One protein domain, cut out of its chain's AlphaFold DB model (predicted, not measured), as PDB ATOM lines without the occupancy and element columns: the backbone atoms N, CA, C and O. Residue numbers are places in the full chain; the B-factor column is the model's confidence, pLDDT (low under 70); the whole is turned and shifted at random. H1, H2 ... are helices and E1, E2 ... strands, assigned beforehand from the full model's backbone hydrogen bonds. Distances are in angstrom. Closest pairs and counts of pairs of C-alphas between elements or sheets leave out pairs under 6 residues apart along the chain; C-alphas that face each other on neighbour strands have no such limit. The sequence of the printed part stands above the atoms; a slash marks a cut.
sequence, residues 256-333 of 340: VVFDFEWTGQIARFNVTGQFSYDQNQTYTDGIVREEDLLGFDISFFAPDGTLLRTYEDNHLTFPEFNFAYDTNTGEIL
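AT A GLANCE: This is residues 256 to 333 of the 340 residues of an uncharacterized protein of Crocosphaera watsonii WH 0401 (UniProt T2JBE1). One long, twisted sheet of four strands, E1, E2, E4 and E5, makes a wall, and a small two-stranded sheet, E3 and E6, crosses over one face of it, toward the half where E2 ends and E4 begins. The short helix H1 lies beside the strands, close to Phe 296 of E4 and over none of them, and residues 318 to 323 run from it back across that same face to E6; the wall's other face is bare. The printed part has 78 residues, mostly strand, with six named strands and one named helix in the order E1 E2 E3 E4 E5 H1 E6. The large sheet has the order E1 - E2 - E4 - E5, and both sheets are antiparallel. The whole is only just compact, close to loose, with a radius of gyration of the C-alphas of 13.4 A, and elongated, spanning 41 by 26 by 21 A.

HOW THE PARTS SIT: In the large sheet, E1, residues 256 to 263, and E2, residues 270 to 278, form a hairpin, antiparallel at 160 degrees between their directions; N 258 and O 275 are 2.8 A apart, within hydrogen-bond range. E2 is also antiparallel to E4, residues 295 to 301, at 175 degrees, with N 299 and O 272 at 2.8 A. E4 and E5, residues 307 to 311, form a second hairpin at 162 degrees, with N 300 and O 309 at 2.8 A. E1 and E5 are the edge strands. The sheet is twisted, its C-alphas lying up to 4.1 A off the best plane. H1, residues 314 to 317, is on the sheet at a height of 5.3 A, from a local plane fitted to just 6 C-alphas, and over none of its strands. Its closest C-alphas to E4 are those of Asn 314 and Phe 296, 5.8 A apart. H1 is too short for any O i to N i+4 pair; its one O i to N i+3 pair is within range. E3, residues 287 to 289, and E6, residues 324 to 326, are antiparallel at 159 degrees, with N 288 and O 325 at 2.9 A. The closest C-alphas of E2 and E3 are those of Tyr 277 and Val 288, 7.5 A apart. E6 is apart from E1, E2, E4 and E5.

IN THESE COORDINATES: E1 begins at C-alpha 256, (93.860, 175.299, 165.644), and is 23.7 A long. E2 is the longest strand, with 9 residues over 27.3 A. E4 measures 20.4 A and E5 11.7 A. E3, H1 and E6 are short, at 6.2 A, 5.2 A and 6.7 A; E6 ends at C-alpha 326, (81.991, 173.320, 172.009).

THE WHOLE: The C-alphas farthest apart are those of Thr 282 and Asp 304, 40.9 A. The printed part has no cut, and no link is long. Residues 325 to 326 of E6 also pair, antiparallel, with residues 331 to 332. The mean pLDDT of the printed part is 89.5; residues 266 to 267, between E1 and E2, are under 70.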
ATOM      1  N   VAL A 256      94.854 175.652 166.654       92.69
ATOM      2  CA  VAL A 256      93.860 175.299 165.644       92.69
ATOM      3  C   VAL A 256      93.029 176.510 165.276       92.69
ATOM      4  O   VAL A 256      92.523 177.225 166.134       92.69
ATOM      5  N   VAL A 257      92.860 176.714 163.973       95.31
ATOM      6  CA  VAL A 257      92.167 177.872 163.409       95.31
ATOM      7  C   VAL A 257      90.855 177.427 162.770       95.31
ATOM      8  O   VAL A 257      90.834 176.517 161.934       95.31
ATOM      9  N   PHE A 258      89.762 178.090 163.133       95.19
ATOM     10  CA  PHE A 258      88.417 177.810 162.649       95.19
ATOM     11  C   PHE A 258      87.821 179.023 161.950       95.19
ATOM     12  O   PHE A 258      87.696 180.098 162.534       95.19
ATOM     13  N   ASP A 259      87.374 178.820 160.715       94.62
ATOM     14  CA  ASP A 259      86.590 179.807 159.985       94.62
ATOM     15  C   ASP A 259      85.097 179.615 160.276       94.62
ATOM     16  O   ASP A 259      84.579 178.494 160.270       94.62
ATOM     17  N   PHE A 260      84.371 180.714 160.462       90.94
ATOM     18  CA  PHE A 260      82.917 180.703 160.564       90.94
ATOM     19  C   PHE A 260      82.281 181.734 159.642       90.94
ATOM     20  O   PHE A 260      82.814 182.811 159.376       90.94
ATOM     21  N   GLU A 261      81.073 181.415 159.185       91.31
ATOM     22  CA  GLU A 261      80.255 182.318 158.388       91.31
ATOM     23  C   GLU A 261      78.828 182.348 158.931       91.31
ATOM     24  O   GLU A 261      78.232 181.321 159.259       91.31
ATOM     25  N   TRP A 262      78.248 183.543 158.993       86.69
ATOM     26  CA  TRP A 262      76.871 183.743 159.410       86.69
ATOM     27  C   TRP A 262      76.166 184.763 158.520       86.69
ATOM     28  O   TRP A 262      76.636 185.880 158.317       86.69
ATOM     29  N   THR A 263      74.980 184.407 158.029       84.69
ATOM     30  CA  THR A 263      74.095 185.353 157.342       84.69
ATOM     31  C   THR A 263      73.000 185.816 158.293       84.69
ATOM     32  O   THR A 263      72.132 185.042 158.709       84.69
ATOM     33  N   GLY A 264      72.997 187.114 158.595       74.00
ATOM     34  CA  GLY A 264      71.995 187.745 159.438       74.00
ATOM     35  C   GLY A 264      70.583 187.620 158.862       74.00
ATOM     36  O   GLY A 264      70.325 187.941 157.699       74.00
ATOM     37  N   GLN A 265      69.630 187.200 159.701       73.25
ATOM     38  CA  GLN A 265      68.224 187.024 159.302       73.25
ATOM     39  C   GLN A 265      67.527 188.353 158.969       73.25
ATOM     40  O   GLN A 265      66.597 188.392 158.160       73.25
ATOM     41  N   ILE A 266      67.982 189.455 159.573       58.81
ATOM     42  CA  ILE A 266      67.466 190.806 159.345       58.81
ATOM     43  C   ILE A 266      68.475 191.558 158.475       58.81
ATOM     44  O   ILE A 266      69.664 191.590 158.770       58.81
ATOM     45  N   ALA A 267      67.988 192.147 157.380       67.69
ATOM     46  CA  ALA A 267      68.764 192.919 156.405       67.69
ATOM     47  C   ALA A 267      69.853 192.168 155.604       67.69
ATOM     48  O   ALA A 267      70.437 192.796 154.731       67.69
ATOM     49  N   ARG A 268      70.036 190.845 155.776       80.81
ATOM     50  CA  ARG A 268      70.942 189.982 154.975       80.81
ATOM     51  C   ARG A 268      72.416 190.404 154.989       80.81
ATOM     52  O   ARG A 268      73.109 190.238 153.988       80.81
ATOM     53  N   PHE A 269      72.889 190.972 156.094       85.31
ATOM     54  CA  PHE A 269      74.326 191.152 156.283       85.31
ATOM     55  C   PHE A 269      75.005 189.783 156.359       85.31
ATOM     56  O   PHE A 269      74.435 188.851 156.929       85.31
ATOM     57  N   ASN A 270      76.197 189.674 155.783       90.06
ATOM     58  CA  ASN A 270      77.045 188.501 155.955       90.06
ATOM     59  C   ASN A 270      78.152 188.843 156.939       90.06
ATOM     60  O   ASN A 270      78.674 189.957 156.942       90.06
ATOM     61  N   VAL A 271      78.489 187.876 157.769       90.88
ATOM     62  CA  VAL A 271      79.585 187.938 158.716       90.88
ATOM     63  C   VAL A 271      80.481 186.759 158.409       90.88
ATOM     64  O   VAL A 271      79.987 185.643 158.265       90.88
ATOM     65  N   THR A 272      81.771 187.014 158.293       94.12
ATOM     66  CA  THR A 272      82.789 185.967 158.279       94.12
ATOM     67  C   THR A 272      83.733 186.248 159.427       94.12
ATOM     68  O   THR A 272      83.993 187.412 159.735       94.12
ATOM     69  N   GLY A 273      84.256 185.216 160.054       93.69
ATOM     70  CA  GLY A 273      85.278 185.390 161.061       93.69
ATOM     71  C   GLY A 273      86.146 184.164 161.186       93.69
ATOM     72  O   GLY A 273      85.883 183.133 160.567       93.69
ATOM     73  N   GLN A 274      87.188 184.333 161.973       95.88
ATOM     74  CA  GLN A 274      88.172 183.324 162.274       95.88
ATOM     75  C   GLN A 274      88.450 183.384 163.767       95.88
ATOM     76  O   GLN A 274      88.509 184.472 164.337       95.88
ATOM     77  N   PHE A 275      88.586 182.230 164.399       95.69
ATOM     78  CA  PHE A 275      89.051 182.151 165.775       95.69
ATOM     79  C   PHE A 275      90.054 181.021 165.920       95.69
ATOM     80  O   PHE A 275      90.029 180.069 165.134       95.69
ATOM     81  N   SER A 276      90.915 181.125 166.921       95.62
ATOM     82  CA  SER A 276      91.876 180.081 167.237       95.62
ATOM     83  C   SER A 276      92.002 179.835 168.731       95.62
ATOM     84  O   SER A 276      91.696 180.704 169.548       95.62
ATOM     85  N   TYR A 277      92.394 178.612 169.071       94.06
ATOM     86  CA  TYR A 277      92.631 178.149 170.436       94.06
ATOM     87  C   TYR A 277      93.682 177.029 170.424       94.06
ATOM     88  O   TYR A 277      93.993 176.485 169.359       94.06
ATOM     89  N   ASP A 278      94.235 176.683 171.585       93.25
ATOM     90  CA  ASP A 278      95.200 175.587 171.720       93.25
ATOM     91  C   ASP A 278      94.495 174.224 171.813       93.25
ATOM     92  O   ASP A 278      93.812 173.924 172.791       93.25
ATOM     93  N   GLN A 279      94.661 173.344 170.821       90.19
ATOM     94  CA  GLN A 279      93.997 172.033 170.870       90.19
ATOM     95  C   GLN A 279      94.549 171.084 171.943       90.19
ATOM     96  O   GLN A 279      93.907 170.067 172.221       90.19
ATOM     97  N   ASN A 280      95.717 171.381 172.522       87.38
ATOM     98  CA  ASN A 280      96.303 170.581 173.598       87.38
ATOM     99  C   ASN A 280      95.757 170.957 174.983       87.38
ATOM    100  O   ASN A 280      95.884 170.168 175.922       87.38
ATOM    101  N   GLN A 281      95.113 172.119 175.115       84.88
ATOM    102  CA  GLN A 281      94.526 172.570 176.371       84.88
ATOM    103  C   GLN A 281      93.239 171.789 176.689       84.88
ATOM    104  O   GLN A 281      92.416 171.480 175.821       84.88
ATOM    105  N   THR A 282      93.037 171.467 177.969       86.81
ATOM    106  CA  THR A 282      91.779 170.873 178.439       86.81
ATOM    107  C   THR A 282      90.808 171.973 178.850       86.81
ATOM    108  O   THR A 282      91.069 172.720 179.787       86.81
ATOM    109  N   TYR A 283      89.656 172.036 178.185       87.62
ATOM    110  CA  TYR A 283      88.625 173.038 178.450       87.62
ATOM    111  C   TYR A 283      87.544 172.522 179.397       87.62
ATOM    112  O   TYR A 283      87.060 171.394 179.252       87.62
ATOM    113  N   THR A 284      87.107 173.367 180.333       86.06
ATOM    114  CA  THR A 284      85.985 173.043 181.228       86.06
ATOM    115  C   THR A 284      84.734 172.759 180.394       86.06
ATOM    116  O   THR A 284      84.356 173.553 179.534       86.06
ATOM    117  N   ASP A 285      84.111 171.598 180.615       90.19
ATOM    118  CA  ASP A 285      82.984 171.067 179.828       90.19
ATOM    119  C   ASP A 285      83.262 170.890 178.318       90.19
ATOM    120  O   ASP A 285      82.336 170.680 177.534       90.19
ATOM    121  N   GLY A 286      84.528 170.950 177.891       91.31
ATOM    122  CA  GLY A 286      84.905 170.974 176.475       91.31
ATOM    123  C   GLY A 286      84.517 172.275 175.764       91.31
ATOM    124  O   GLY A 286      84.312 172.260 174.553       91.31
ATOM    125  N   ILE A 287      84.367 173.381 176.501       93.69
ATOM    126  CA  ILE A 287      83.948 174.676 175.956       93.69
ATOM    127  C   ILE A 287      85.116 175.660 175.960       93.69
ATOM    128  O   ILE A 287      85.545 176.083 177.028       93.69
ATOM    129  N   VAL A 288      85.548 176.081 174.771       93.19
ATOM    130  CA  VAL A 288      86.477 177.205 174.573       93.19
ATOM    131  C   VAL A 288      85.712 178.508 174.781       93.19
ATOM    132  O   VAL A 288      84.699 178.745 174.110       93.19
ATOM    133  N   ARG A 289      86.172 179.338 175.713       92.62
ATOM    134  CA  ARG A 289      85.591 180.637 176.076       92.62
ATOM    135  C   ARG A 289      86.451 181.786 175.564       92.62
ATOM    136  O   ARG A 289      87.367 181.586 174.783       92.62
ATOM    137  N   GLU A 290      86.101 183.010 175.936       89.81
ATOM    138  CA  GLU A 290      86.827 184.212 175.517       89.81
ATOM    139  C   GLU A 290      88.269 184.217 176.027       89.81
ATOM    140  O   GLU A 290      89.177 184.529 175.268       89.81
ATOM    141  N   GLU A 291      88.454 183.828 177.285       86.81
ATOM    142  CA  GLU A 291      89.741 183.707 177.964       86.81
ATOM    143  C   GLU A 291      90.650 182.613 177.381       86.81
ATOM    144  O   GLU A 291      91.852 182.628 177.622       86.81
ATOM    145  N   ASP A 292      90.083 181.702 176.588       91.56
ATOM    146  CA  ASP A 292      90.778 180.568 175.972       91.56
ATOM    147  C   ASP A 292      91.223 180.845 174.521       91.56
ATOM    148  O   ASP A 292      91.849 179.995 173.881       91.56
ATOM    149  N   LEU A 293      90.838 181.993 173.951       93.12
ATOM    150  CA  LEU A 293      91.138 182.324 172.559       93.12
ATOM    151  C   LEU A 293      92.573 182.822 172.403       93.12
ATOM    152  O   LEU A 293      93.026 183.702 173.127       93.12
ATOM    153  N   LEU A 294      93.246 182.312 171.373       92.75
ATOM    154  CA  LEU A 294      94.540 182.819 170.908       92.75
ATOM    155  C   LEU A 294      94.372 183.949 169.881       92.75
ATOM    156  O   LEU A 294      95.250 184.794 169.732       92.75
ATOM    157  N   GLY A 295      93.234 183.967 169.182       94.31
ATOM    158  CA  GLY A 295      92.909 184.951 168.157       94.31
ATOM    159  C   GLY A 295      91.413 184.990 167.858       94.31
ATOM    160  O   GLY A 295      90.730 183.961 167.904       94.31
ATOM    161  N   PHE A 296      90.880 186.175 167.538       95.00
ATOM    162  CA  PHE A 296      89.492 186.300 167.068       95.00
ATOM    163  C   PHE A 296      89.277 187.486 166.130       95.00
ATOM    164  O   PHE A 296      89.106 188.627 166.573       95.00
ATOM    165  N   ASP A 297      89.123 187.190 164.845       94.50
ATOM    166  CA  ASP A 297      88.884 188.173 163.797       94.50
ATOM    167  C   ASP A 297      87.461 188.069 163.253       94.50
ATOM    168  O   ASP A 297      86.936 186.986 162.992       94.50
ATOM    169  N   ILE A 298      86.816 189.212 163.012       92.62
ATOM    170  CA  ILE A 298      85.454 189.239 162.468       92.62
ATOM    171  C   ILE A 298      85.249 190.373 161.466       92.62
ATOM    172  O   ILE A 298      85.575 191.535 161.706       92.62
ATOM    173  N   SER A 299      84.660 190.037 160.321       94.31
ATOM    174  CA  SER A 299      84.380 190.943 159.210       94.31
ATOM    175  C   SER A 299      82.893 190.975 158.868       94.31
ATOM    176  O   SER A 299      82.237 189.945 158.723       94.31
ATOM    177  N   PHE A 300      82.356 192.181 158.692       92.56
ATOM    178  CA  PHE A 300      80.957 192.439 158.355       92.56
ATOM    179  C   PHE A 300      80.831 192.906 156.911       92.56
ATOM    180  O   PHE A 300      81.517 193.838 156.492       92.56
ATOM    181  N   PHE A 301      79.882 192.339 156.175       93.38
ATOM    182  CA  PHE A 301      79.628 192.634 154.770       93.38
ATOM    183  C   PHE A 301      78.172 193.031 154.541       93.38
ATOM    184  O   PHE A 301      77.237 192.446 155.097       93.38
ATOM    185  N   ALA A 302      77.972 194.015 153.671       91.75
ATOM    186  CA  ALA A 302      76.665 194.377 153.148       91.75
ATOM    187  C   ALA A 302      76.061 193.230 152.310       91.75
ATOM    188  O   ALA A 302      76.789 192.358 151.833       91.75
ATOM    189  N   PRO A 303      74.740 193.249 152.048       90.00
ATOM    190  CA  PRO A 303      74.075 192.199 151.266       90.00
ATOM    191  C   PRO A 303      74.579 192.044 149.826       90.00
ATOM    192  O   PRO A 303      74.319 191.023 149.194       90.00
ATOM    193  N   ASP A 304      75.247 193.065 149.285       91.69
ATOM    194  CA  ASP A 304      75.876 193.040 147.962       91.69
ATOM    195  C   ASP A 304      77.328 192.523 147.985       91.69
ATOM    196  O   ASP A 304      77.970 192.471 146.938       91.69
ATOM    197  N   GLY A 305      77.831 192.119 149.158       89.81
ATOM    198  CA  GLY A 305      79.194 191.630 149.368       89.81
ATOM    199  C   GLY A 305      80.218 192.722 149.681       89.81
ATOM    200  O   GLY A 305      81.397 192.414 149.826       89.81
ATOM    201  N   THR A 306      79.813 193.990 149.797       94.56
ATOM    202  CA  THR A 306      80.736 195.075 150.162       94.56
ATOM    203  C   THR A 306      81.202 194.923 151.611       94.56
ATOM    204  O   THR A 306      80.367 194.915 152.516       94.56
ATOM    205  N   LEU A 307      82.517 194.857 151.854       95.06
ATOM    206  CA  LEU A 307      83.085 194.889 153.207       95.06
ATOM    207  C   LEU A 307      82.730 196.215 153.893       95.06
ATOM    208  O   LEU A 307      82.990 197.295 153.364       95.06
ATOM    209  N   LEU A 308      82.141 196.121 155.079       93.62
ATOM    210  CA  LEU A 308      81.777 197.261 155.912       93.62
ATOM    211  C   LEU A 308      82.860 197.549 156.945       93.62
ATOM    212  O   LEU A 308      83.212 198.712 157.153       93.62
ATOM    213  N   ARG A 309      83.348 196.502 157.618       93.81
ATOM    214  CA  ARG A 309      84.327 196.616 158.701       93.81
ATOM    215  C   ARG A 309      84.935 195.261 159.053       93.81
ATOM    216  O   ARG A 309      84.226 194.264 158.987       93.81
ATOM    217  N   THR A 310      86.181 195.292 159.504       93.62
ATOM    218  CA  THR A 310      86.882 194.185 160.162       93.62
ATOM    219  C   THR A 310      87.272 194.622 161.572       93.62
ATOM    220  O   THR A 310      87.582 195.799 161.782       93.62
ATOM    221  N   TYR A 311      87.200 193.692 162.516       91.81
ATOM    222  CA  TYR A 311      87.707 193.815 163.874       91.81
ATOM    223  C   TYR A 311      88.712 192.686 164.067       91.81
ATOM    224  O   TYR A 311      88.314 191.524 164.002       91.81
ATOM    225  N   GLU A 312      89.980 193.054 164.212       92.69
ATOM    226  CA  GLU A 312      91.071 192.129 164.516       92.69
ATOM    227  C   GLU A 312      91.154 191.954 166.033       92.69
ATOM    228  O   GLU A 312      90.948 192.936 166.758       92.69
ATOM    229  N   ASP A 313      91.373 190.724 166.494       90.50
ATOM    230  CA  ASP A 313      91.414 190.345 167.914       90.50
ATOM    231  C   ASP A 313      90.333 191.028 168.753       90.50
ATOM    232  O   ASP A 313      90.559 191.673 169.784       90.50
ATOM    233  N   ASN A 314      89.097 190.902 168.278       86.88
ATOM    234  CA  ASN A 314      87.957 191.581 168.876       86.88
ATOM    235  C   ASN A 314      87.716 191.140 170.333       86.88
ATOM    236  O   ASN A 314      87.129 191.899 171.099       86.88
ATOM    237  N   HIS A 315      88.194 189.950 170.709       87.00
ATOM    238  CA  HIS A 315      88.167 189.436 172.078       87.00
ATOM    239  C   HIS A 315      89.041 190.260 173.046       87.00
ATOM    240  O   HIS A 315      88.657 190.459 174.187       87.00
ATOM    241  N   LEU A 316      90.143 190.865 172.582       87.62
ATOM    242  CA  LEU A 316      91.018 191.696 173.425       87.62
ATOM    243  C   LEU A 316      90.537 193.144 173.567       87.62
ATOM    244  O   LEU A 316      90.943 193.870 174.475       87.62
ATOM    245  N   THR A 317      89.716 193.616 172.628       82.62
ATOM    246  CA  THR A 317      89.419 195.051 172.476       82.62
ATOM    247  C   THR A 317      87.972 195.425 172.788       82.62
ATOM    248  O   THR A 317      87.657 196.617 172.893       82.62
ATOM    249  N   PHE A 318      87.087 194.442 172.971       81.88
ATOM    250  CA  PHE A 318      85.669 194.669 173.225       81.88
ATOM    251  C   PHE A 318      85.218 194.018 174.546       81.88
ATOM    252  O   PHE A 318      84.929 192.832 174.560       81.88
ATOM    253  N   PRO A 319      85.039 194.786 175.640       77.00
ATOM    254  CA  PRO A 319      84.715 194.240 176.969       77.00
ATOM    255  C   PRO A 319      83.361 193.523 177.094       77.00
ATOM    256  O   PRO A 319      83.069 192.925 178.123       77.00
ATOM    257  N   GLU A 320      82.479 193.666 176.100       83.69
ATOM    258  CA  GLU A 320      81.208 192.931 176.035       83.69
ATOM    259  C   GLU A 320      81.281 191.747 175.059       83.69
ATOM    260  O   GLU A 320      80.236 191.197 174.680       83.69
ATOM    261  N   PHE A 321      82.487 191.387 174.608       85.06
ATOM    262  CA  PHE A 321      82.712 190.171 173.852       85.06
ATOM    263  C   PHE A 321      82.257 188.974 174.690       85.06
ATOM    264  O   PHE A 321      82.126 189.023 175.911       85.06
ATOM    265  N   ASN A 322      81.783 187.957 173.990       85.81
ATOM    266  CA  ASN A 322      81.331 186.729 174.603       85.81
ATOM    267  C   ASN A 322      81.370 185.673 173.516       85.81
ATOM    268  O   ASN A 322      80.727 185.825 172.469       85.81
ATOM    269  N   PHE A 323      82.122 184.623 173.784       90.19
ATOM    270  CA  PHE A 323      82.324 183.525 172.872       90.19
ATOM    271  C   PHE A 323      82.252 182.211 173.637       90.19
ATOM    272  O   PHE A 323      82.629 182.125 174.803       90.19
ATOM    273  N   ALA A 324      81.704 181.203 172.972       93.00
ATOM    274  CA  ALA A 324      81.677 179.841 173.461       93.00
ATOM    275  C   ALA A 324      81.679 178.909 172.251       93.00
ATOM    276  O   ALA A 324      80.806 179.019 171.385       93.00
ATOM    277  N   TYR A 325      82.638 177.996 172.201       94.19
ATOM    278  CA  TYR A 325      82.745 176.972 171.172       94.19
ATOM    279  C   TYR A 325      82.878 175.602 171.828       94.19
ATOM    280  O   TYR A 325      83.753 175.392 172.660       94.19
ATOM    281  N   ASP A 326      81.983 174.682 171.479       94.44
ATOM    282  CA  ASP A 326      81.991 173.320 172.009       94.44
ATOM    283  C   ASP A 326      82.877 172.428 171.136       94.44
ATOM    284  O   ASP A 326      82.539 172.131 169.986       94.44
ATOM    285  N   THR A 327      83.999 171.973 171.690       92.88
ATOM    286  CA  THR A 327      84.975 171.145 170.970       92.88
ATOM    287  C   THR A 327      84.440 169.746 170.652       92.88
ATOM    288  O   THR A 327      84.936 169.097 169.730       92.88
ATOM    289  N   ASN A 328      83.392 169.281 171.345       91.19
ATOM    290  CA  ASN A 328      82.782 167.975 171.092       91.19
ATOM    291  C   ASN A 328      81.841 168.001 169.886       91.19
ATOM    292  O   ASN A 328      81.765 167.030 169.129       91.19
ATOM    293  N   THR A 329      81.078 169.085 169.735       92.56
ATOM    294  CA  THR A 329      80.080 169.230 168.663       92.56
ATOM    295  C   THR A 329      80.600 170.019 167.466       92.56
ATOM    296  O   THR A 329      80.092 169.837 166.358       92.56
ATOM    297  N   GLY A 330      81.633 170.842 167.656       90.75
ATOM    298  CA  GLY A 330      82.157 171.750 166.640       90.75
ATOM    299  C   GLY A 330      81.237 172.942 166.378       90.75
ATOM    300  O   GLY A 330      81.205 173.461 165.260       90.75
ATOM    301  N   GLU A 331      80.442 173.350 167.371       90.75
ATOM    302  CA  GLU A 331      79.451 174.419 167.239       90.75
ATOM    303  C   GLU A 331      79.808 175.650 168.084       90.75
ATOM    304  O   GLU A 331      80.180 175.549 169.253       90.75
ATOM    305  N   ILE A 332      79.621 176.840 167.501       89.12
ATOM    306  CA  ILE A 332      79.615 178.103 168.251       89.12
ATOM    307  C   ILE A 332      78.264 178.225 168.964       89.12
ATOM    308  O   ILE A 332      77.204 178.228 168.326       89.12
ATOM    309  N   LEU A 333      78.298 178.366 170.286       86.56
ATOM    310  CA  LEU A 333      77.112 178.380 171.130       86.56
ATOM    311  C   LEU A 333      76.542 179.804 171.276       86.56
ATOM    312  O   LEU A 333      77.248 180.729 171.685       86.56
TER     313      LEU A 333